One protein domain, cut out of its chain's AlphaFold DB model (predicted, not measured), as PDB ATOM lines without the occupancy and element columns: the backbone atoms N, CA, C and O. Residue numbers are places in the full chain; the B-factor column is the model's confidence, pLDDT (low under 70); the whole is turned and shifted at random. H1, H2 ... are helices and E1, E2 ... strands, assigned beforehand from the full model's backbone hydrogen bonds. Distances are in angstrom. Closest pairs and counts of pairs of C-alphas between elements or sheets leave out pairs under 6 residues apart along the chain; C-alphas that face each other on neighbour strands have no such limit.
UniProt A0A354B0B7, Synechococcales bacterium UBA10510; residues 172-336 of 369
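Overview. This is residues 172 to 336 of the 369 residues of a protein of Synechococcales bacterium UBA10510 (UniProt A0A354B0B7). The model is a loose, incomplete ring of strands laid roughly lengthwise: the four-stranded sheet E3 E4 E8 E6, then the pair E5 and E7, then E1, with H2 along the side between E3 and E1. E2 pairs with E1 on the outside of this ring, H1 packs near one end, and the E3 and E4 hairpin and the last part of E8 reach to the other end. The printed part has 165 residues with two named helices and eight named strands, in the order E1 H1 E2 H2 E3 E4 E5 E6 E7 E8; the class is mixed, helices and strands, and all three sheets are antiparallel. It is compact, with a radius of gyration of the C-alphas of 16.5 A, and elongated, spanning 51 by 33 by 30 A.

Arrangement. Begin at E1, residues 176 to 185, whose antiparallel neighbour is E2, residues 217 to 220; look for N 181 and O 219, 2.8 A apart. H1, residues 192 to 203, touches H2, residues 226 to 243, opposite ways at a shallow tilt of 32 degrees, only just short of steep; H2 does so with residues 236 to 243 alone, and the closest C-alphas are those of Trp 193 and Leu 243, 6.4 A. In both helices every O i to N i+4 pair is within hydrogen-bond range. The closest C-alphas of E1 and H2 are those of Leu 177 and Ala 226, 5.0 A. E3, residues 252 to 260, and E4, residues 263 to 273, form a hairpin, with N 256 and O 267 at 2.9 A. E8, residues 323 to 333, is the antiparallel neighbour of E4, with N 268 and O 328 at 3.0 A, and the edge strand E6, residues 297 to 301, is the antiparallel neighbour of E8, with N 301 and O 325 at 2.9 A. The sheet E3 E4 E8 E6 is twisted, its C-alphas lying up to 4.2 A off the best plane through them, and H2 is on one face of it, an arrangement of two layers, helix and sheet; the height of H2 over the sheet is 9.8 A, and it lies over E3 and runs along the strands, at 10 degrees to E3 on the local plane. E5, residues 283 to 290, pairs antiparallel with E7, residues 314 to 318, N 287 and O 316 standing 2.8 A apart; E1 and E5 are near each other.

Along the chain. Find C-alpha 176 at (6.858, -5.788, -25.572), where E1 sets out for 29.9 A. H2 starts at C-alpha 226, (11.000, -8.434, -26.656), and covers 25.4 A. E4 spans 32.8 A and E8 33.0 A, ending at C-alpha 333, (0.718, 1.601, -36.339).

Size, cuts and confidence. The C-alphas farthest apart are those of Pro 188 and Leu 261, 52.7 A. The printed part has no cut, and its long links are H1 to E2 and E6 to E7. Look for pLDDT under 70 at residues 187, 210 to 215, 278 to 282 and 310 to 311.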
ATOM      1  N   SER A 172       1.856  -7.569 -26.444       83.56
ATOM      2  CA  SER A 172       1.140  -6.492 -25.733       83.56
ATOM      3  C   SER A 172       1.413  -5.074 -26.263       83.56
ATOM      4  O   SER A 172       0.606  -4.171 -26.065       83.56
ATOM      5  N   GLY A 173       2.540  -4.840 -26.945       76.00
ATOM      6  CA  GLY A 173       2.892  -3.522 -27.489       76.00
ATOM      7  C   GLY A 173       4.141  -3.554 -28.374       76.00
ATOM      8  O   GLY A 173       4.746  -4.620 -28.522       76.00
ATOM      9  N   PRO A 174       4.533  -2.427 -28.997       76.69
ATOM     10  CA  PRO A 174       5.797  -2.347 -29.731       76.69
ATOM     11  C   PRO A 174       6.959  -2.662 -28.777       76.69
ATOM     12  O   PRO A 174       7.019  -2.119 -27.674       76.69
ATOM     13  N   GLY A 175       7.826  -3.596 -29.163       80.06
ATOM     14  CA  GLY A 175       8.947  -4.067 -28.350       80.06
ATOM     15  C   GLY A 175       8.583  -4.771 -27.042       80.06
ATOM     16  O   GLY A 175       9.479  -5.008 -26.237       80.06
ATOM     17  N   ARG A 176       7.306  -5.108 -26.797       86.75
ATOM     18  CA  ARG A 176       6.858  -5.788 -25.572       86.75
ATOM     19  C   ARG A 176       6.229  -7.135 -25.882       86.75
ATOM     20  O   ARG A 176       5.311  -7.222 -26.700       86.75
ATOM     21  N   LEU A 177       6.714  -8.154 -25.184       88.56
ATOM     22  CA  LEU A 177       6.290  -9.538 -25.309       88.56
ATOM     23  C   LEU A 177       5.973 -10.116 -23.936       88.56
ATOM     24  O   LEU A 177       6.654  -9.835 -22.954       88.56
ATOM     25  N   GLN A 178       4.958 -10.960 -23.888       92.31
ATOM     26  CA  GLN A 178       4.646 -11.792 -22.740       92.31
ATOM     27  C   GLN A 178       4.693 -13.250 -23.179       92.31
ATOM     28  O   GLN A 178       4.121 -13.612 -24.205       92.31
ATOM     29  N   LEU A 179       5.388 -14.079 -22.407       93.38
ATOM     30  CA  LEU A 179       5.410 -15.518 -22.624       93.38
ATOM     31  C   LEU A 179       4.320 -16.186 -21.797       93.38
ATOM     32  O   LEU A 179       4.121 -15.842 -20.629       93.38
ATOM     33  N   ALA A 180       3.677 -17.190 -22.372       92.62
ATOM     34  CA  ALA A 180       2.870 -18.131 -21.619       92.62
ATOM     35  C   ALA A 180       3.127 -19.566 -22.085       92.62
ATOM     36  O   ALA A 180       3.555 -19.798 -23.213       92.62
ATOM     37  N   TYR A 181       2.865 -20.534 -21.217       91.88
ATOM     38  CA  TYR A 181       2.967 -21.953 -21.531       91.88
ATOM     39  C   TYR A 181       1.711 -22.669 -21.062       91.88
ATOM     40  O   TYR A 181       1.323 -22.545 -19.903       91.88
ATOM     41  N   THR A 182       1.104 -23.449 -21.949       90.62
ATOM     42  CA  THR A 182       0.099 -24.451 -21.602       90.62
ATOM     43  C   THR A 182       0.755 -25.829 -21.631       90.62
ATOM     44  O   THR A 182       1.270 -26.260 -22.660       90.62
ATOM     45  N   LEU A 183       0.698 -26.521 -20.499       88.38
ATOM     46  CA  LEU A 183       1.146 -27.894 -20.308       88.38
ATOM     47  C   LEU A 183      -0.090 -28.774 -20.137       88.38
ATOM     48  O   LEU A 183      -0.773 -28.666 -19.117       88.38
ATOM     49  N   GLN A 184      -0.388 -29.630 -21.107       85.50
ATOM     50  CA  GLN A 184      -1.523 -30.542 -21.038       85.50
ATOM     51  C   GLN A 184      -1.022 -31.992 -21.072       85.50
ATOM     52  O   GLN A 184      -0.423 -32.407 -22.064       85.50
ATOM     53  N   PRO A 185      -1.203 -32.754 -19.977       80.12
ATOM     54  CA  PRO A 185      -0.861 -34.166 -19.961       80.12
ATOM     55  C   PRO A 185      -1.951 -34.967 -20.680       80.12
ATOM     56  O   PRO A 185      -3.136 -34.681 -20.513       80.12
ATOM     57  N   ASP A 186      -1.561 -36.026 -21.390       73.06
ATOM     58  CA  ASP A 186      -2.518 -37.014 -21.920       73.06
ATOM     59  C   ASP A 186      -2.978 -38.020 -20.850       73.06
ATOM     60  O   ASP A 186      -3.808 -38.892 -21.097       73.06
ATOM     61  N   SER A 187      -2.443 -37.907 -19.633       69.75
ATOM     62  CA  SER A 187      -2.810 -38.722 -18.476       69.75
ATOM     63  C   SER A 187      -3.526 -37.894 -17.400       69.75
ATOM     64  O   SER A 187      -3.224 -36.712 -17.233       69.75
ATOM     65  N   PRO A 188      -4.394 -38.510 -16.568       70.62
ATOM     66  CA  PRO A 188      -5.110 -37.813 -15.492       70.62
ATOM     67  C   PRO A 188      -4.195 -37.210 -14.417       70.62
ATOM     68  O   PRO A 188      -4.619 -36.366 -13.630       70.62
ATOM     69  N   ARG A 189      -2.944 -37.679 -14.337       75.06
ATOM     70  CA  ARG A 189      -1.943 -37.215 -13.373       75.06
ATOM     71  C   ARG A 189      -0.797 -36.514 -14.103       75.06
ATOM     72  O   ARG A 189      -0.341 -37.031 -15.122       75.06
ATOM     73  N   PRO A 190      -0.286 -35.392 -13.564       76.31
ATOM     74  CA  PRO A 190       0.811 -34.666 -14.186       76.31
ATOM     75  C   PRO A 190       2.097 -35.497 -14.189       76.31
ATOM     76  O   PRO A 190       2.464 -36.120 -13.182       76.31
ATOM     77  N   THR A 191       2.810 -35.474 -15.314       81.50
ATOM     78  CA  THR A 191       4.053 -36.236 -15.484       81.50
ATOM     79  C   THR A 191       5.169 -35.691 -14.573       81.50
ATOM     80  O   THR A 191       5.108 -34.542 -14.114       81.50
ATOM     81  N   PRO A 192       6.205 -36.488 -14.248       84.44
ATOM     82  CA  PRO A 192       7.370 -35.995 -13.509       84.44
ATOM     83  C   PRO A 192       8.041 -34.801 -14.199       84.44
ATOM     84  O   PRO A 192       8.345 -33.813 -13.533       84.44
ATOM     85  N   TRP A 193       8.183 -34.865 -15.528       86.00
ATOM     86  CA  TRP A 193       8.717 -33.775 -16.345       86.00
ATOM     87  C   TRP A 193       7.893 -32.493 -16.181       86.00
ATOM     88  O   TRP A 193       8.443 -31.443 -15.860       86.00
ATOM     89  N   GLN A 194       6.561 -32.589 -16.282       86.00
ATOM     90  CA  GLN A 194       5.660 -31.442 -16.134       86.00
ATOM     91  C   GLN A 194       5.780 -30.795 -14.749       86.00
ATOM     92  O   GLN A 194       5.812 -29.571 -14.636       86.00
ATOM     93  N   ARG A 195       5.883 -31.604 -13.686       87.62
ATOM     94  CA  ARG A 195       6.074 -31.099 -12.316       87.62
ATOM     95  C   ARG A 195       7.407 -30.368 -12.153       87.62
ATOM     96  O   ARG A 195       7.436 -29.304 -11.542       87.62
ATOM     97  N   GLN A 196       8.489 -30.916 -12.703       90.56
ATOM     98  CA  GLN A 196       9.817 -30.298 -12.639       90.56
ATOM     99  C   GLN A 196       9.885 -29.006 -13.458       90.56
ATOM    100  O   GLN A 196      10.398 -28.001 -12.968       90.56
ATOM    101  N   PHE A 197       9.332 -29.007 -14.673       90.25
ATOM    102  CA  PHE A 197       9.308 -27.827 -15.530       90.25
ATOM    103  C   PHE A 197       8.409 -26.726 -14.954       90.25
ATOM    104  O   PHE A 197       8.822 -25.573 -14.899       90.25
ATOM    105  N   GLY A 198       7.233 -27.075 -14.423       90.56
ATOM    106  CA  GLY A 198       6.365 -26.127 -13.718       90.56
ATOM    107  C   GLY A 198       7.039 -25.502 -12.490       90.56
ATOM    108  O   GLY A 198       6.964 -24.291 -12.299       90.56
ATOM    109  N   ALA A 199       7.762 -26.294 -11.691       91.56
ATOM    110  CA  ALA A 199       8.533 -25.775 -10.558       91.56
ATOM    111  C   ALA A 199       9.657 -24.823 -11.005       91.56
ATOM    112  O   ALA A 199       9.875 -23.791 -10.372       91.56
ATOM    113  N   TYR A 200      10.338 -25.136 -12.109       93.81
ATOM    114  CA  TYR A 200      11.332 -24.249 -12.711       93.81
ATOM    115  C   TYR A 200      10.708 -22.928 -13.191       93.81
ATOM    116  O   TYR A 200      11.203 -21.862 -12.838       93.81
ATOM    117  N   LEU A 201       9.583 -22.974 -13.912       93.00
ATOM    118  CA  LEU A 201       8.872 -21.770 -14.361       93.00
ATOM    119  C   LEU A 201       8.450 -20.887 -13.178       93.00
ATOM    120  O   LEU A 201       8.620 -19.670 -13.215       93.00
ATOM    121  N   GLN A 202       7.963 -21.496 -12.096       92.75
ATOM    122  CA  GLN A 202       7.612 -20.775 -10.876       92.75
ATOM    123  C   GLN A 202       8.821 -20.059 -10.251       92.75
ATOM    124  O   GLN A 202       8.687 -18.927  -9.790       92.75
ATOM    125  N   GLN A 203      10.003 -20.685 -10.262       93.00
ATOM    126  CA  GLN A 203      11.247 -20.065  -9.784       93.00
ATOM    127  C   GLN A 203      11.683 -18.880 -10.654       93.00
ATOM    128  O   GLN A 203      12.213 -17.912 -10.118       93.00
ATOM    129  N   GLN A 204      11.399 -18.914 -11.960       90.81
ATOM    130  CA  GLN A 204      11.632 -17.796 -12.886       90.81
ATOM    131  C   GLN A 204      10.569 -16.683 -12.783       90.81
ATOM    132  O   GLN A 204      10.574 -15.727 -13.553       90.81
ATOM    133  N   GLY A 205       9.629 -16.784 -11.836       90.56
ATOM    134  CA  GLY A 205       8.601 -15.767 -11.609       90.56
ATOM    135  C   GLY A 205       7.365 -15.893 -12.502       90.56
ATOM    136  O   GLY A 205       6.546 -14.969 -12.530       90.56
ATOM    137  N   PHE A 206       7.181 -17.021 -13.202       92.81
ATOM    138  CA  PHE A 206       5.926 -17.297 -13.902       92.81
ATOM    139  C   PHE A 206       4.804 -17.543 -12.893       92.81
ATOM    140  O   PHE A 206       4.952 -18.287 -11.919       92.81
ATOM    141  N   ARG A 207       3.641 -16.952 -13.156       91.69
ATOM    142  CA  ARG A 207       2.426 -17.165 -12.372       91.69
ATOM    143  C   ARG A 207       1.597 -18.265 -13.009       91.69
ATOM    144  O   ARG A 207       1.355 -18.244 -14.213       91.69
ATOM    145  N   ARG A 208       1.137 -19.210 -12.194       88.75
ATOM    146  CA  ARG A 208       0.162 -20.213 -12.619       88.75
ATOM    147  C   ARG A 208      -1.237 -19.602 -12.556       88.75
ATOM    148  O   ARG A 208      -1.598 -19.077 -11.507       88.75
ATOM    149  N   ALA A 209      -1.998 -19.665 -13.647       80.44
ATOM    150  CA  ALA A 209      -3.350 -19.087 -13.710       80.44
ATOM    151  C   ALA A 209      -4.485 -20.129 -13.627       80.44
ATOM    152  O   ALA A 209      -5.654 -19.758 -13.609       80.44
ATOM    153  N   ASP A 210      -4.154 -21.422 -13.548       69.75
ATOM    154  CA  ASP A 210      -5.145 -22.503 -13.520       69.75
ATOM    155  C   ASP A 210      -5.648 -22.845 -12.113       69.75
ATOM    156  O   ASP A 210      -4.904 -22.784 -11.130       69.75
ATOM    157  N   SER A 211      -6.899 -23.315 -12.042       57.97
ATOM    158  CA  SER A 211      -7.480 -23.927 -10.842       57.97
ATOM    159  C   SER A 211      -6.765 -25.240 -10.497       57.97
ATOM    160  O   SER A 211      -6.458 -26.045 -11.378       57.97
ATOM    161  N   ALA A 212      -6.509 -25.482  -9.206       55.59
ATOM    162  CA  ALA A 212      -5.712 -26.607  -8.697       55.59
ATOM    163  C   ALA A 212      -6.224 -28.008  -9.106       55.59
ATOM    164  O   ALA A 212      -5.474 -28.978  -9.012       55.59
ATOM    165  N   LEU A 213      -7.475 -28.103  -9.566       52.31
ATOM    166  CA  LEU A 213      -8.150 -29.340  -9.967       52.31
ATOM    167  C   LEU A 213      -7.885 -29.753 -11.428       52.31
ATOM    168  O   LEU A 213      -8.170 -30.892 -11.792       52.31
ATOM    169  N   ALA A 214      -7.343 -28.868 -12.270       60.53
ATOM    170  CA  ALA A 214      -7.092 -29.174 -13.677       60.53
ATOM    171  C   ALA A 214      -5.729 -29.863 -13.886       60.53
ATOM    172  O   ALA A 214      -4.701 -29.428 -13.361       60.53
ATOM    173  N   ALA A 215      -5.712 -30.921 -14.704       69.88
ATOM    174  CA  ALA A 215      -4.476 -31.565 -15.167       69.88
ATOM    175  C   ALA A 215      -3.679 -30.655 -16.126       69.88
ATOM    176  O   ALA A 215      -2.447 -30.723 -16.189       69.88
ATOM    177  N   ARG A 216      -4.385 -29.761 -16.830       82.56
ATOM    178  CA  ARG A 216      -3.811 -28.657 -17.601       82.56
ATOM    179  C   ARG A 216      -3.156 -27.647 -16.652       82.56
ATOM    180  O   ARG A 216      -3.690 -27.361 -15.583       82.56
ATOM    181  N   GLN A 217      -1.976 -27.165 -17.032       86.38
ATOM    182  CA  GLN A 217      -1.261 -26.116 -16.312       86.38
ATOM    183  C   GLN A 217      -0.902 -24.975 -17.255       86.38
ATOM    184  O   GLN A 217      -0.184 -25.171 -18.234       86.38
ATOM    185  N   PHE A 218      -1.350 -23.783 -16.914       90.25
ATOM    186  CA  PHE A 218      -1.111 -22.564 -17.641       90.25
ATOM    187  C   PHE A 218      -0.244 -21.635 -16.809       90.25
ATOM    188  O   PHE A 218      -0.563 -21.303 -15.661       90.25
ATOM    189  N   TRP A 219       0.864 -21.232 -17.410       91.75
ATOM    190  CA  TRP A 219       1.914 -20.436 -16.803       91.75
ATOM    191  C   TRP A 219       2.096 -19.161 -17.603       91.75
ATOM    192  O   TRP A 219       2.193 -19.220 -18.823       91.75
ATOM    193  N   GLN A 220       2.179 -18.019 -16.930       93.19
ATOM    194  CA  GLN A 220       2.344 -16.715 -17.565       93.19
ATOM    195  C   GLN A 220       3.518 -15.951 -16.960       93.19
ATOM    196  O   GLN A 220       3.610 -15.803 -15.740       93.19
ATOM    197  N   ALA A 221       4.385 -15.425 -17.819       92.75
ATOM    198  CA  ALA A 221       5.431 -14.484 -17.443       92.75
ATOM    199  C   ALA A 221       4.864 -13.065 -17.260       92.75
ATOM    200  O   ALA A 221       3.795 -12.745 -17.797       92.75
ATOM    201  N   PRO A 222       5.579 -12.167 -16.559       92.75
ATOM    202  CA  PRO A 222       5.358 -10.733 -16.712       92.75
ATOM    203  C   PRO A 222       5.623 -10.274 -18.158       92.75
ATOM    204  O   PRO A 222       6.303 -10.943 -18.936       92.75
ATOM    205  N   VAL A 223       5.096  -9.101 -18.520       92.56
ATOM    206  CA  VAL A 223       5.401  -8.465 -19.810       92.56
ATOM    207  C   VAL A 223       6.842  -7.953 -19.782       92.56
ATOM    208  O   VAL A 223       7.192  -7.135 -18.931       92.56
ATOM    209  N   LEU A 224       7.658  -8.398 -20.733       91.56
ATOM    210  CA  LEU A 224       9.079  -8.079 -20.838       91.56
ATOM    211  C   LEU A 224       9.400  -7.363 -22.160       91.56
ATOM    212  O   LEU A 224       8.636  -7.448 -23.129       91.56
ATOM    213  N   PRO A 225      10.544  -6.655 -22.239       91.81
ATOM    214  CA  PRO A 225      11.109  -6.243 -23.518       91.81
ATOM    215  C   PRO A 225      11.309  -7.456 -24.429       91.81
ATOM    216  O   PRO A 225      11.746  -8.509 -23.969       91.81
ATOM    217  N   ALA A 226      11.029  -7.311 -25.722       87.50
ATOM    218  CA  ALA A 226      11.000  -8.434 -26.656       87.50
ATOM    219  C   ALA A 226      12.315  -9.231 -26.703       87.50
ATOM    220  O   ALA A 226      12.280 -10.456 -26.731       87.50
ATOM    221  N   ALA A 227      13.466  -8.555 -26.639       89.19
ATOM    222  CA  ALA A 227      14.766  -9.222 -26.576       89.19
ATOM    223  C   ALA A 227      14.922 -10.074 -25.303       89.19
ATOM    224  O   ALA A 227      15.305 -11.234 -25.391       89.19
ATOM    225  N   ALA A 228      14.553  -9.532 -24.136       91.56
ATOM    226  CA  ALA A 228      14.605 -10.265 -22.871       91.56
ATOM    227  C   ALA A 228      13.622 -11.447 -22.859       91.56
ATOM    228  O   ALA A 228      13.983 -12.538 -22.441       91.56
ATOM    229  N   ALA A 229      12.409 -11.262 -23.388       90.62
ATOM    230  CA  ALA A 229      11.435 -12.343 -23.522       90.62
ATOM    231  C   ALA A 229      11.946 -13.483 -24.420       90.62
ATOM    232  O   ALA A 229      11.672 -14.643 -24.149       90.62
ATOM    233  N   LEU A 230      12.687 -13.184 -25.490       90.00
ATOM    234  CA  LEU A 230      13.258 -14.230 -26.341       90.00
ATOM    235  C   LEU A 230      14.431 -14.953 -25.678       90.00
ATOM    236  O   LEU A 230      14.544 -16.163 -25.847       90.00
ATOM    237  N   GLU A 231      15.253 -14.262 -24.889       92.62
ATOM    238  CA  GLU A 231      16.279 -14.926 -24.074       92.62
ATOM    239  C   GLU A 231      15.655 -15.856 -23.024       92.62
ATOM    240  O   GLU A 231      16.093 -16.997 -22.883       92.62
ATOM    241  N   GLU A 232      14.575 -15.429 -22.366       92.56
ATOM    242  CA  GLU A 232      13.796 -16.287 -21.464       92.56
ATOM    243  C   GLU A 232      13.202 -17.493 -22.203       92.56
ATOM    244  O   GLU A 232      13.286 -18.626 -21.731       92.56
ATOM    245  N   LEU A 233      12.646 -17.292 -23.403       91.69
ATOM    246  CA  LEU A 233      12.134 -18.388 -24.229       91.69
ATOM    247  C   LEU A 233      13.246 -19.387 -24.578       91.69
ATOM    248  O   LEU A 233      13.024 -20.592 -24.471       91.69
ATOM    249  N   ARG A 234      14.435 -18.904 -24.958       92.00
ATOM    250  CA  ARG A 234      15.612 -19.737 -25.236       92.00
ATOM    251  C   ARG A 234      16.015 -20.551 -24.009       92.00
ATOM    252  O   ARG A 234      16.106 -21.772 -24.109       92.00
ATOM    253  N   ALA A 235      16.175 -19.903 -22.857       92.31
ATOM    254  CA  ALA A 235      16.531 -20.566 -21.604       92.31
ATOM    255  C   ALA A 235      15.486 -21.619 -21.195       92.31
ATOM    256  O   ALA A 235      15.834 -22.725 -20.781       92.31
ATOM    257  N   ASN A 236      14.198 -21.317 -21.372       92.31
ATOM    258  CA  ASN A 236      13.110 -22.242 -21.068       92.31
ATOM    259  C   ASN A 236      13.097 -23.454 -22.004       92.31
ATOM    260  O   ASN A 236      12.866 -24.566 -21.532       92.31
ATOM    261  N   LEU A 237      13.367 -23.267 -23.301       89.31
ATOM    262  CA  LEU A 237      13.491 -24.362 -24.268       89.31
ATOM    263  C   LEU A 237      14.699 -25.253 -23.952       89.31
ATOM    264  O   LEU A 237      14.558 -26.475 -23.899       89.31
ATOM    265  N   GLU A 238      15.859 -24.658 -23.670       89.88
ATOM    266  CA  GLU A 238      17.061 -25.390 -23.255       89.88
ATOM    267  C   GLU A 238      16.797 -26.186 -21.967       89.88
ATOM    268  O   GLU A 238      17.150 -27.363 -21.865       89.88
ATOM    269  N   ARG A 239      16.109 -25.583 -20.989       90.69
ATOM    270  CA  ARG A 239      15.783 -26.256 -19.730       90.69
ATOM    271  C   ARG A 239      14.756 -27.372 -19.903       90.69
ATOM    272  O   ARG A 239      14.913 -28.434 -19.303       90.69
ATOM    273  N   ALA A 240      13.730 -27.150 -20.718       87.88
ATOM    274  CA  ALA A 240      12.737 -28.155 -21.085       87.88
ATOM    275  C   ALA A 240      13.404 -29.393 -21.711       87.88
ATOM    276  O   ALA A 240      13.102 -30.522 -21.311       87.88
ATOM    277  N   ALA A 241      14.363 -29.174 -22.617       84.81
ATOM    278  CA  ALA A 241      15.155 -30.225 -23.253       84.81
ATOM    279  C   ALA A 241      15.995 -31.011 -22.235       84.81
ATOM    280  O   ALA A 241      15.914 -32.238 -22.175       84.81
ATOM    281  N   GLN A 242      16.725 -30.299 -21.365       86.25
ATOM    282  CA  GLN A 242      17.540 -30.901 -20.304       86.25
ATOM    283  C   GLN A 242      16.713 -31.776 -19.359       86.25
ATOM    284  O   GLN A 242      17.124 -32.887 -19.033       86.25
ATOM    285  N   LEU A 243      15.539 -31.298 -18.926       85.88
ATOM    286  CA  LEU A 243      14.626 -32.074 -18.079       85.88
ATOM    287  C   LEU A 243      14.062 -33.298 -18.810       85.88
ATOM    288  O   LEU A 243      13.779 -34.312 -18.177       85.88
ATOM    289  N   GLY A 244      13.907 -33.213 -20.134       80.50
ATOM    290  CA  GLY A 244      13.515 -34.334 -20.989       80.50
ATOM    291  C   GLY A 244      14.644 -35.330 -21.265       80.50
ATOM    292  O   GLY A 244      14.403 -36.338 -21.918       80.50
ATOM    293  N   GLY A 245      15.868 -35.062 -20.795       82.25
ATOM    294  CA  GLY A 245      17.042 -35.877 -21.108       82.25
ATOM    295  C   GLY A 245      17.477 -35.786 -22.575       82.25
ATOM    296  O   GLY A 245      18.215 -36.651 -23.041       82.25
ATOM    297  N   VAL A 246      17.029 -34.759 -23.303       80.75
ATOM    298  CA  VAL A 246      17.333 -34.560 -24.723       80.75
ATOM    299  C   VAL A 246      18.344 -33.431 -24.873       80.75
ATOM    300  O   VAL A 246      18.145 -32.322 -24.378       80.75
ATOM    301  N   ALA A 247      19.430 -33.699 -25.595       80.00
ATOM    302  CA  ALA A 247      20.371 -32.671 -26.013       80.00
ATOM    303  C   ALA A 247      19.858 -32.025 -27.308       80.00
ATOM    304  O   ALA A 247      19.941 -32.621 -28.386       80.00
ATOM    305  N   LEU A 248      19.300 -30.819 -27.196       81.12
ATOM    306  CA  LEU A 248      18.953 -29.981 -28.343       81.12
ATOM    307  C   LEU A 248      20.044 -28.923 -28.562       81.12
ATOM    308  O   LEU A 248      20.579 -28.395 -27.583       81.12
ATOM    309  N   PRO A 249      20.384 -28.597 -29.820       87.44
ATOM    310  CA  PRO A 249      21.207 -27.428 -30.115       87.44
ATOM    311  C   PRO A 249      20.491 -26.145 -29.665       87.44
ATOM    312  O   PRO A 249      19.261 -26.086 -29.594       87.44
ATOM    313  N   ALA A 250      21.268 -25.104 -29.362       86.81
ATOM    314  CA  ALA A 250      20.717 -23.836 -28.895       86.81
ATOM    315  C   ALA A 250      19.785 -23.223 -29.962       86.81
ATOM    316  O   ALA A 250      20.208 -23.059 -31.114       86.81
ATOM    317  N   PRO A 251      18.536 -22.872 -29.612       89.56
ATOM    318  CA  PRO A 251      17.599 -22.314 -30.574       89.56
ATOM    319  C   PRO A 251      18.019 -20.897 -30.975       89.56
ATOM    320  O   PRO A 251      18.419 -20.092 -30.129       89.56
ATOM    321  N   GLN A 252      17.907 -20.569 -32.265       91.81
ATOM    322  CA  GLN A 252      18.237 -19.233 -32.762       91.81
ATOM    323  C   GLN A 252      16.968 -18.392 -32.842       91.81
ATOM    324  O   GLN A 252      16.081 -18.629 -33.662       91.81
ATOM    325  N   LEU A 253      16.884 -17.385 -31.978       90.06
ATOM    326  CA  LEU A 253      15.763 -16.457 -31.908       90.06
ATOM    327  C   LEU A 253      16.295 -15.060 -32.218       90.06
ATOM    328  O   LEU A 253      17.163 -14.558 -31.509       90.06
ATOM    329  N   GLN A 254      15.799 -14.417 -33.276       89.81
ATOM    330  CA  GLN A 254      16.185 -13.040 -33.594       89.81
ATOM    331  C   GLN A 254      14.966 -12.143 -33.723       89.81
ATOM    332  O   GLN A 254      14.014 -12.428 -34.449       89.81
ATOM    333  N   TRP A 255      15.054 -10.994 -33.063       89.75
ATOM    334  CA  TRP A 255      14.065  -9.931 -33.125       89.75
ATOM    335  C   TRP A 255      14.688  -8.668 -33.694       89.75
ATOM    336  O   TRP A 255      15.743  -8.222 -33.244       89.75
ATOM    337  N   ARG A 256      14.032  -8.083 -34.698       89.50
ATOM    338  CA  ARG A 256      14.429  -6.798 -35.274       89.50
ATOM    339  C   ARG A 256      13.228  -5.879 -35.375       89.50
ATOM    340  O   ARG A 256      12.237  -6.211 -36.025       89.50
ATOM    341  N   GLU A 257      13.369  -4.690 -34.808       87.38
ATOM    342  CA  GLU A 257      12.389  -3.616 -34.924       87.38
ATOM    343  C   GLU A 257      13.001  -2.431 -35.637       87.38
ATOM    344  O   GLU A 257      14.122  -2.011 -35.354       87.38
ATOM    345  N   ARG A 258      12.237  -1.877 -36.572       88.44
ATOM    346  CA  ARG A 258      12.583  -0.646 -37.257       88.44
ATOM    347  C   ARG A 258      11.471   0.361 -37.026       88.44
ATOM    348  O   ARG A 258      10.377   0.231 -37.577       88.44
ATOM    349  N   ASN A 259      11.783   1.356 -36.206       85.56
ATOM    350  CA  ASN A 259      10.901   2.478 -35.933       85.56
ATOM    351  C   ASN A 259      10.833   3.378 -37.168       85.56
ATOM    352  O   ASN A 259      11.858   3.807 -37.700       85.56
ATOM    353  N   LEU A 260       9.621   3.637 -37.635       83.12
ATOM    354  CA  LEU A 260       9.311   4.550 -38.725       83.12
ATOM    355  C   LEU A 260       8.345   5.619 -38.194       83.12
ATOM    356  O   LEU A 260       7.710   5.440 -37.157       83.12
ATOM    357  N   LEU A 261       8.228   6.743 -38.903       78.19
ATOM    358  CA  LEU A 261       7.445   7.909 -38.455       78.19
ATOM    359  C   LEU A 261       5.996   7.564 -38.073       78.19
ATOM    360  O   LEU A 261       5.480   8.056 -37.073       78.19
ATOM    361  N   PHE A 262       5.355   6.683 -38.841       80.62
ATOM    362  CA  PHE A 262       3.935   6.352 -38.677       80.62
ATOM    363  C   PHE A 262       3.691   4.963 -38.071       80.62
ATOM    364  O   PHE A 262       2.548   4.561 -37.860       80.62
ATOM    365  N   GLY A 263       4.745   4.207 -37.763       84.44
ATOM    366  CA  GLY A 263       4.601   2.848 -37.251       84.44
ATOM    367  C   GLY A 263       5.921   2.118 -37.072       84.44
ATOM    368  O   GLY A 263       6.996   2.664 -37.291       84.44
ATOM    369  N   VAL A 264       5.837   0.865 -36.653       85.50
ATOM    370  CA  VAL A 264       6.986   0.007 -36.381       85.50
ATOM    371  C   VAL A 264       6.899  -1.212 -37.286       85.50
ATOM    372  O   VAL A 264       5.896  -1.932 -37.290       85.50
ATOM    373  N   ALA A 265       7.962  -1.445 -38.054       87.31
ATOM    374  CA  ALA A 265       8.140  -2.681 -38.799       87.31
ATOM    375  C   ALA A 265       8.887  -3.683 -37.916       87.31
ATOM    376  O   ALA A 265      10.010  -3.411 -37.486       87.31
ATOM    377  N   GLN A 266       8.277  -4.836 -37.661       87.06
ATOM    378  CA  GLN A 266       8.827  -5.870 -36.788       87.06
ATOM    379  C   GLN A 266       9.111  -7.136 -37.599       87.06
ATOM    380  O   GLN A 266       8.321  -7.533 -38.463       87.06
ATOM    381  N   ARG A 267      10.254  -7.768 -37.329       91.06
ATOM    382  CA  ARG A 267      10.643  -9.064 -37.888       91.06
ATOM    383  C   ARG A 267      11.085  -9.989 -36.761       91.06
ATOM    384  O   ARG A 267      11.973  -9.627 -35.993       91.06
ATOM    385  N   LEU A 268      10.493 -11.177 -36.720       89.94
ATOM    386  CA  LEU A 268      10.870 -12.269 -35.826       89.94
ATOM    387  C   LEU A 268      11.319 -13.448 -36.683       89.94
ATOM    388  O   LEU A 268      10.588 -13.843 -37.592       89.94
ATOM    389  N   SER A 269      12.500 -13.989 -36.411       92.56
ATOM    390  CA  SER A 269      12.953 -15.258 -36.980       92.56
ATOM    391  C   SER A 269      13.245 -16.240 -35.857       92.56
ATOM    392  O   SER A 269      13.911 -15.887 -34.882       92.56
ATOM    393  N   ILE A 270      12.713 -17.446 -35.997       92.25
ATOM    394  CA  ILE A 270      12.830 -18.532 -35.032       92.25
ATOM    395  C   ILE A 270      13.328 -19.757 -35.793       92.25
ATOM    396  O   ILE A 270      12.611 -20.259 -36.656       92.25
ATOM    397  N   ASP A 271      14.515 -20.240 -35.440       93.38
ATOM    398  CA  ASP A 271      15.051 -21.519 -35.896       93.38
ATOM    399  C   ASP A 271      15.182 -22.458 -34.691       93.38
ATOM    400  O   ASP A 271      15.969 -22.224 -33.768       93.38
ATOM    401  N   LEU A 272      14.375 -23.515 -34.695       90.94
ATOM    402  CA  LEU A 272      14.331 -24.558 -33.677       90.94
ATOM    403  C   LEU A 272      14.733 -25.876 -34.325       90.94
ATOM    404  O   LEU A 272      13.955 -26.489 -35.059       90.94
ATOM    405  N   ASP A 273      15.948 -26.324 -34.053       90.25
ATOM    406  CA  ASP A 273      16.394 -27.626 -34.519       90.25
ATOM    407  C   ASP A 273      15.940 -28.710 -33.537       90.25
ATOM    408  O   ASP A 273      16.492 -28.869 -32.451       90.25
ATOM    409  N   LEU A 274      14.883 -29.422 -33.932       86.69
ATOM    410  CA  LEU A 274      14.313 -30.548 -33.201       86.69
ATOM    411  C   LEU A 274      14.740 -31.883 -33.826       86.69
ATOM    412  O   LEU A 274      14.099 -32.898 -33.570       86.69
ATOM    413  N   SER A 275      15.797 -31.912 -34.646       85.94
ATOM    414  CA  SER A 275      16.264 -33.136 -35.316       85.94
ATOM    415  C   SER A 275      16.699 -34.240 -34.347       85.94
ATOM    416  O   SER A 275      16.540 -35.417 -34.665       85.94
ATOM    417  N   SER A 276      17.199 -33.886 -33.155       80.56
ATOM    418  CA  SER A 276      17.596 -34.862 -32.129       80.56
ATOM    419  C   SER A 276      16.421 -35.440 -31.337       80.56
ATOM    420  O   SER A 276      16.568 -36.490 -30.708       80.56
ATOM    421  N   LEU A 277      15.244 -34.806 -31.388       76.06
ATOM    422  CA  LEU A 277      14.009 -35.429 -30.927       76.06
ATOM    423  C   LEU A 277      13.618 -36.466 -31.977       76.06
ATOM    424  O   LEU A 277      13.163 -36.111 -33.059       76.06
ATOM    425  N   GLY A 278      13.801 -37.754 -31.673       66.25
ATOM    426  CA  GLY A 278      13.248 -38.818 -32.510       66.25
ATOM    427  C   GLY A 278      11.746 -38.606 -32.733       66.25
ATOM    428  O   GLY A 278      11.094 -37.887 -31.976       66.25
ATOM    429  N   SER A 279      11.173 -39.232 -33.760       62.38
ATOM    430  CA  SER A 279       9.728 -39.215 -34.005       62.38
ATOM    431  C   SER A 279       8.999 -39.995 -32.900       62.38
ATOM    432  O   SER A 279       8.607 -41.144 -33.096       62.38
ATOM    433  N   SER A 280       8.888 -39.404 -31.707       58.66
ATOM    434  CA  SER A 280       8.171 -39.964 -30.571       58.66
ATOM    435  C   SER A 280       6.671 -39.763 -30.802       58.66
ATOM    436  O   SER A 280       6.221 -38.612 -30.850       58.66
ATOM    437  N   PRO A 281       5.882 -40.836 -30.964       59.41
ATOM    438  CA  PRO A 281       4.433 -40.704 -31.037       59.41
ATOM    439  C   PRO A 281       3.905 -40.142 -29.707       59.41
ATOM    440  O   PRO A 281       4.254 -40.661 -28.652       59.41
ATOM    441  N   GLY A 282       3.086 -39.085 -29.765       67.25
ATOM    442  CA  GLY A 282       2.447 -38.468 -28.586       67.25
ATOM    443  C   GLY A 282       3.013 -37.113 -28.137       67.25
ATOM    444  O   GLY A 282       2.421 -36.466 -27.275       67.25
ATOM    445  N   LEU A 283       4.114 -36.639 -28.726       77.31
ATOM    446  CA  LEU A 283       4.655 -35.311 -28.426       77.31
ATOM    447  C   LEU A 283       4.045 -34.258 -29.364       77.31
ATOM    448  O   LEU A 283       4.402 -34.196 -30.541       77.31
ATOM    449  N   ASP A 284       3.145 -33.425 -28.837       85.56
ATOM    450  CA  ASP A 284       2.547 -32.301 -29.570       85.56
ATOM    451  C   ASP A 284       3.159 -30.981 -29.083       85.56
ATOM    452  O   ASP A 284       2.970 -30.559 -27.937       85.56
ATOM    453  N   LEU A 285       3.939 -30.343 -29.955       87.88
ATOM    454  CA  LEU A 285       4.642 -29.096 -29.686       87.88
ATOM    455  C   LEU A 285       4.076 -28.002 -30.580       87.88
ATOM    456  O   LEU A 285       4.130 -28.106 -31.801       87.88
ATOM    457  N   ALA A 286       3.611 -26.904 -29.993       91.25
ATOM    458  CA  ALA A 286       3.107 -25.783 -30.779       91.25
ATOM    459  C   ALA A 286       3.500 -24.425 -30.195       91.25
ATOM    460  O   ALA A 286       3.569 -24.243 -28.978       91.25
ATOM    461  N   LEU A 287       3.693 -23.444 -31.075       90.75
ATOM    462  CA  LEU A 287       3.849 -22.037 -30.722       90.75
ATOM    463  C   LEU A 287       2.659 -21.230 -31.233       90.75
ATOM    464  O   LEU A 287       2.356 -21.232 -32.423       90.75
ATOM    465  N   LYS A 288       1.985 -20.517 -30.335       91.75
ATOM    466  CA  LYS A 288       0.915 -19.574 -30.663       91.75
ATOM    467  C   LYS A 288       1.455 -18.144 -30.624       91.75
ATOM    468  O   LYS A 288       2.171 -17.775 -29.697       91.75
ATOM    469  N   PHE A 289       1.067 -17.325 -31.593       89.94
ATOM    470  CA  PHE A 289       1.430 -15.911 -31.705       89.94
ATOM    471  C   PHE A 289       0.161 -15.055 -31.713       89.94
ATOM    472  O   PHE A 289      -0.724 -15.299 -32.533       89.94
ATOM    473  N   ASP A 290       0.067 -14.072 -30.812       87.62
ATOM    474  CA  ASP A 290      -1.182 -13.336 -30.554       87.62
ATOM    475  C   ASP A 290      -0.918 -11.901 -30.029       87.62
ATOM    476  O   ASP A 290      -0.187 -11.759 -29.059       87.62
ATOM    477  N   PRO A 291      -1.472 -10.817 -30.592       85.62
ATOM    478  CA  PRO A 291      -2.208 -10.782 -31.842       85.62
ATOM    479  C   PRO A 291      -1.241 -10.771 -33.036       85.62
ATOM    480  O   PRO A 291      -0.401  -9.879 -33.178       85.62
ATOM    481  N   LEU A 292      -1.362 -11.753 -33.926       84.50
ATOM    482  CA  LEU A 292      -0.634 -11.841 -35.184       84.50
ATOM    483  C   LEU A 292      -1.514 -12.491 -36.271       84.50
ATOM    484  O   LEU A 292      -1.936 -13.631 -36.107       84.50
ATOM    485  N   PRO A 293      -1.792 -11.809 -37.399       86.19
ATOM    486  CA  PRO A 293      -2.576 -12.391 -38.486       86.19
ATOM    487  C   PRO A 293      -1.720 -13.315 -39.363       86.19
ATOM    488  O   PRO A 293      -0.529 -13.061 -39.559       86.19
ATOM    489  N   LEU A 294      -2.334 -14.313 -40.008       87.69
ATOM    490  CA  LEU A 294      -1.624 -15.293 -40.850       87.69
ATOM    491  C   LEU A 294      -0.784 -14.657 -41.971       87.69
ATOM    492  O   LEU A 294       0.312 -15.123 -42.264       87.69
ATOM    493  N   LYS A 295      -1.227 -13.523 -42.530       88.38
ATOM    494  CA  LYS A 295      -0.482 -12.749 -43.548       88.38
ATOM    495  C   LYS A 295       0.896 -12.248 -43.090       88.38
ATOM    496  O   LYS A 295       1.700 -11.824 -43.920       88.38
ATOM    497  N   ALA A 296       1.143 -12.209 -41.780       87.50
ATOM    498  CA  ALA A 296       2.434 -11.826 -41.227       87.50
ATOM    499  C   ALA A 296       3.462 -12.964 -41.315       87.50
ATOM    500  O   ALA A 296       4.662 -12.689 -41.288       87.50
ATOM    501  N   VAL A 297       3.024 -14.218 -41.464       91.44
ATOM    502  CA  VAL A 297       3.906 -15.372 -41.664       91.44
ATOM    503  C   VAL A 297       4.494 -15.310 -43.073       91.44
ATOM    504  O   VAL A 297       3.772 -15.245 -44.065       91.44
ATOM    505  N   ARG A 298       5.824 -15.283 -43.171       93.38
ATOM    506  CA  ARG A 298       6.564 -15.288 -44.445       93.38
ATOM    507  C   ARG A 298       7.122 -16.654 -44.780       93.38
ATOM    508  O   ARG A 298       7.164 -17.017 -45.950       93.38
ATOM    509  N   ARG A 299       7.534 -17.388 -43.754       92.44
ATOM    510  CA  ARG A 299       8.053 -18.743 -43.861       92.44
ATOM    511  C   ARG A 299       7.627 -19.510 -42.622       92.44
ATOM    512  O   ARG A 299       7.730 -18.963 -41.531       92.44
ATOM    513  N   ALA A 300       7.154 -20.733 -42.808       92.81
ATOM    514  CA  ALA A 300       6.889 -21.702 -41.755       92.81
ATOM    515  C   ALA A 300       7.210 -23.078 -42.341       92.81
ATOM    516  O   ALA A 300       6.541 -23.520 -43.273       92.81
ATOM    517  N   THR A 301       8.283 -23.697 -41.868       91.69
ATOM    518  CA  THR A 301       8.728 -25.025 -42.300       91.69
ATOM    519  C   THR A 301       9.060 -25.863 -41.073       91.69
ATOM    520  O   THR A 301       9.547 -25.292 -40.099       91.69
ATOM    521  N   PRO A 302       8.858 -27.188 -41.095       86.38
ATOM    522  CA  PRO A 302       8.283 -27.993 -42.179       86.38
ATOM    523  C   PRO A 302       6.750 -27.917 -42.249       86.38
ATOM    524  O   PRO A 302       6.188 -27.976 -43.339       86.38
ATOM    525  N   LEU A 303       6.078 -27.729 -41.110       90.12
ATOM    526  CA  LEU A 303       4.627 -27.570 -41.043       90.12
ATOM    527  C   LEU A 303       4.233 -26.102 -41.231       90.12
ATOM    528  O   LEU A 303       4.860 -25.188 -40.686       90.12
ATOM    529  N   LEU A 304       3.166 -25.889 -42.001       90.44
ATOM    530  CA  LEU A 304       2.600 -24.564 -42.221       90.44
ATOM    531  C   LEU A 304       1.935 -24.049 -40.943       90.44
ATOM    532  O   LEU A 304       1.285 -24.792 -40.209       90.44
ATOM    533  N   ALA A 305       2.067 -22.748 -40.706       90.19
ATOM    534  CA  ALA A 305       1.327 -22.081 -39.649       90.19
ATOM    535  C   ALA A 305      -0.151 -21.927 -40.052       90.19
ATOM    536  O   ALA A 305      -0.463 -21.639 -41.209       90.19
ATOM    537  N   THR A 306      -1.061 -22.098 -39.100       90.94
ATOM    538  CA  THR A 306      -2.511 -22.015 -39.301       90.94
ATOM    539  C   THR A 306      -3.099 -20.833 -38.538       90.94
ATOM    540  O   THR A 306      -2.610 -20.440 -37.479       90.94
ATOM    541  N   ALA A 307      -4.146 -20.220 -39.090       89.50
ATOM    542  CA  ALA A 307      -4.906 -19.195 -38.380       89.50
ATOM    543  C   ALA A 307      -5.864 -19.859 -37.382       89.50
ATOM    544  O   ALA A 307      -6.529 -20.837 -37.724       89.50
ATOM    545  N   LEU A 308      -5.964 -19.314 -36.170       86.75
ATOM    546  CA  LEU A 308      -7.032 -19.683 -35.241       86.75
ATOM    547  C   LEU A 308      -8.366 -19.017 -35.644       86.75
ATOM    548  O   LEU A 308      -8.340 -17.995 -36.336       86.75
ATOM    549  N   PRO A 309      -9.525 -19.546 -35.192       74.56
ATOM    550  CA  PRO A 309     -10.856 -19.047 -35.569       74.56
ATOM    551  C   PRO A 309     -11.081 -17.551 -35.305       74.56
ATOM    552  O   PRO A 309     -11.865 -16.918 -35.998       74.56
ATOM    553  N   ASP A 310     -10.350 -16.981 -34.345       68.56
ATOM    554  CA  ASP A 310     -10.407 -15.562 -33.974       68.56
ATOM    555  C   ASP A 310      -9.662 -14.627 -34.962       68.56
ATOM    556  O   ASP A 310      -9.610 -13.416 -34.778       68.56
ATOM    557  N   ALA A 311      -9.043 -15.175 -36.020       64.81
ATOM    558  CA  ALA A 311      -8.328 -14.487 -37.112       64.81
ATOM    559  C   ALA A 311      -7.171 -13.536 -36.714       64.81
ATOM    560  O   ALA A 311      -6.433 -13.058 -37.584       64.81
ATOM    561  N   GLN A 312      -6.962 -13.296 -35.420       80.12
ATOM    562  CA  GLN A 312      -5.881 -12.486 -34.866       80.12
ATOM    563  C   GLN A 312      -4.786 -13.315 -34.209       80.12
ATOM    564  O   GLN A 312      -3.850 -12.738 -33.679       80.12
ATOM    565  N   ALA A 313      -4.850 -14.642 -34.262       85.94
ATOM    566  CA  ALA A 313      -3.795 -15.489 -33.729       85.94
ATOM    567  C   ALA A 313      -3.357 -16.539 -34.747       85.94
ATOM    568  O   ALA A 313      -4.158 -17.064 -35.527       85.94
ATOM    569  N   VAL A 314      -2.067 -16.855 -34.710       89.12
ATOM    570  CA  VAL A 314      -1.441 -17.879 -35.545       89.12
ATOM    571  C   VAL A 314      -0.923 -18.994 -34.653       89.12
ATOM    572  O   VAL A 314      -0.239 -18.730 -33.667       89.12
ATOM    573  N   LEU A 315      -1.229 -20.234 -35.020       91.88
ATOM    574  CA  LEU A 315      -0.668 -21.436 -34.422       91.88
ATOM    575  C   LEU A 315       0.371 -22.021 -35.375       91.88
ATOM    576  O   LEU A 315       0.076 -22.310 -36.531       91.88
ATOM    577  N   TRP A 316       1.585 -22.221 -34.890       92.12
ATOM    578  CA  TRP A 316       2.638 -22.922 -35.604       92.12
ATOM    579  C   TRP A 316       2.924 -24.245 -34.902       92.12
ATOM    580  O   TRP A 316       3.435 -24.272 -33.783       92.12
ATOM    581  N   GLN A 317       2.531 -25.334 -35.557       92.19
ATOM    582  CA  GLN A 317       2.802 -26.703 -35.128       92.19
ATOM    583  C   GLN A 317       4.274 -27.039 -35.403       92.19
ATOM    584  O   GLN A 317       4.759 -26.804 -36.510       92.19
ATOM    585  N   LEU A 318       4.980 -27.566 -34.405       89.06
ATOM    586  CA  LEU A 318       6.385 -27.951 -34.501       89.06
ATOM    587  C   LEU A 318       6.490 -29.455 -34.750       89.06
ATOM    588  O   LEU A 318       5.847 -30.261 -34.082       89.06
ATOM    589  N   GLN A 319       7.337 -29.843 -35.697       89.25
ATOM    590  CA  GLN A 319       7.587 -31.242 -36.017       89.25
ATOM    591  C   GLN A 319       8.843 -31.739 -35.293       89.25
ATOM    592  O   GLN A 319       9.937 -31.213 -35.509       89.25
ATOM    593  N   ALA A 320       8.697 -32.776 -34.465       85.06
ATOM    594  CA  ALA A 320       9.831 -33.507 -33.903       85.06
ATOM    595  C   ALA A 320      10.629 -34.213 -35.017       85.06
ATOM    596  O   ALA A 320      10.050 -34.708 -35.987       85.06
ATOM    597  N   GLY A 321      11.954 -34.248 -34.892       85.56
ATOM    598  CA  GLY A 321      12.854 -34.867 -35.868       85.56
ATOM    599  C   GLY A 321      13.207 -33.975 -37.058       85.56
ATOM    600  O   GLY A 321      13.826 -34.448 -38.008       85.56
ATOM    601  N   ALA A 322      12.838 -32.691 -37.031       90.06
ATOM    602  CA  ALA A 322      13.081 -31.757 -38.126       90.06
ATOM    603  C   ALA A 322      13.594 -30.389 -37.651       90.06
ATOM    604  O   ALA A 322      13.380 -29.968 -36.511       90.06
ATOM    605  N   LEU A 323      14.229 -29.662 -38.572       92.00
ATOM    606  CA  LEU A 323      14.542 -28.246 -38.404       92.00
ATOM    607  C   LEU A 323      13.273 -27.416 -38.635       92.00
ATOM    608  O   LEU A 323      12.780 -27.311 -39.760       92.00
ATOM    609  N   ASN A 324      12.763 -26.809 -37.569       91.06
ATOM    610  CA  ASN A 324      11.593 -25.949 -37.604       91.06
ATOM    611  C   ASN A 324      12.044 -24.497 -37.772       91.06
ATOM    612  O   ASN A 324      12.772 -23.973 -36.935       91.06
ATOM    613  N   GLN A 325      11.604 -23.838 -38.841       95.06
ATOM    614  CA  GLN A 325      11.944 -22.445 -39.130       95.06
ATOM    615  C   GLN A 325      10.681 -21.617 -39.336       95.06
ATOM    616  O   GLN A 325       9.815 -21.977 -40.139       95.06
ATOM    617  N   LEU A 326      10.612 -20.476 -38.659       92.38
ATOM    618  CA  LEU A 326       9.530 -19.510 -38.786       92.38
ATOM    619  C   LEU A 326      10.095 -18.110 -38.994       92.38
ATOM    620  O   LEU A 326      10.880 -17.611 -38.192       92.38
ATOM    621  N   GLU A 327       9.619 -17.433 -40.035       93.56
ATOM    622  CA  GLU A 327       9.846 -16.007 -40.235       93.56
ATOM    623  C   GLU A 327       8.521 -15.254 -40.227       93.56
ATOM    624  O   GLU A 327       7.641 -15.492 -41.058       93.56
ATOM    625  N   LEU A 328       8.416 -14.273 -39.334       90.75
ATOM    626  CA  LEU A 328       7.282 -13.366 -39.228       90.75
ATOM    627  C   LEU A 328       7.707 -11.944 -39.585       90.75
ATOM    628  O   LEU A 328       8.789 -11.475 -39.217       90.75
ATOM    629  N   ARG A 329       6.830 -11.225 -40.285       90.69
ATOM    630  CA  ARG A 329       6.954  -9.790 -40.553       90.69
ATOM    631  C   ARG A 329       5.611  -9.111 -40.375       90.69
ATOM    632  O   ARG A 329       4.685  -9.374 -41.142       90.69
ATOM    633  N   CYS A 330       5.527  -8.187 -39.430       87.38
ATOM    634  CA  CYS A 330       4.320  -7.406 -39.200       87.38
ATOM    635  C   CYS A 330       4.613  -5.903 -39.157       87.38
ATOM    636  O   CYS A 330       5.731  -5.452 -38.901       87.38
ATOM    637  N   TRP A 331       3.574  -5.136 -39.470       85.25
ATOM    638  CA  TRP A 331       3.538  -3.689 -39.325       85.25
ATOM    639  C   TRP A 331       2.575  -3.344 -38.200       85.25
ATOM    640  O   TRP A 331       1.451  -3.849 -38.189       85.25
ATOM    641  N   ARG A 332       2.988  -2.464 -37.289       82.75
ATOM    642  CA  ARG A 332       2.118  -1.931 -36.237       82.75
ATOM    643  C   ARG A 332       2.090  -0.416 -36.320       82.75
ATOM    644  O   ARG A 332       3.135   0.225 -36.361       82.75
ATOM    645  N   TRP A 333       0.892   0.153 -36.341       81.06
ATOM    646  CA  TRP A 333       0.718   1.601 -36.339       81.06
ATOM    647  C   TRP A 333       1.117   2.190 -34.989       81.06
ATOM    648  O   TRP A 333       0.806   1.623 -33.943       81.06
ATOM    649  N   ASN A 334       1.801   3.333 -35.022       80.56
ATOM    650  CA  ASN A 334       2.117   4.087 -33.816       80.56
ATOM    651  C   ASN A 334       0.984   5.098 -33.563       80.56
ATOM    652  O   ASN A 334       0.760   5.948 -34.430       80.56
ATOM    653  N   PRO A 335       0.286   5.064 -32.411       79.06
ATOM    654  CA  PRO A 335      -0.796   6.006 -32.118       79.06
ATOM    655  C   PRO A 335      -0.333   7.468 -32.163       79.06
ATOM    656  O   PRO A 335      -1.078   8.321 -32.634       79.06
ATOM    657  N   LEU A 336       0.912   7.758 -31.770       79.69
ATOM    658  CA  LEU A 336       1.483   9.106 -31.877       79.69
ATOM    659  C   LEU A 336       1.664   9.536 -33.339       79.69
ATOM    660  O   LEU A 336       1.386  10.681 -33.687       79.69
TER     661      LEU A 336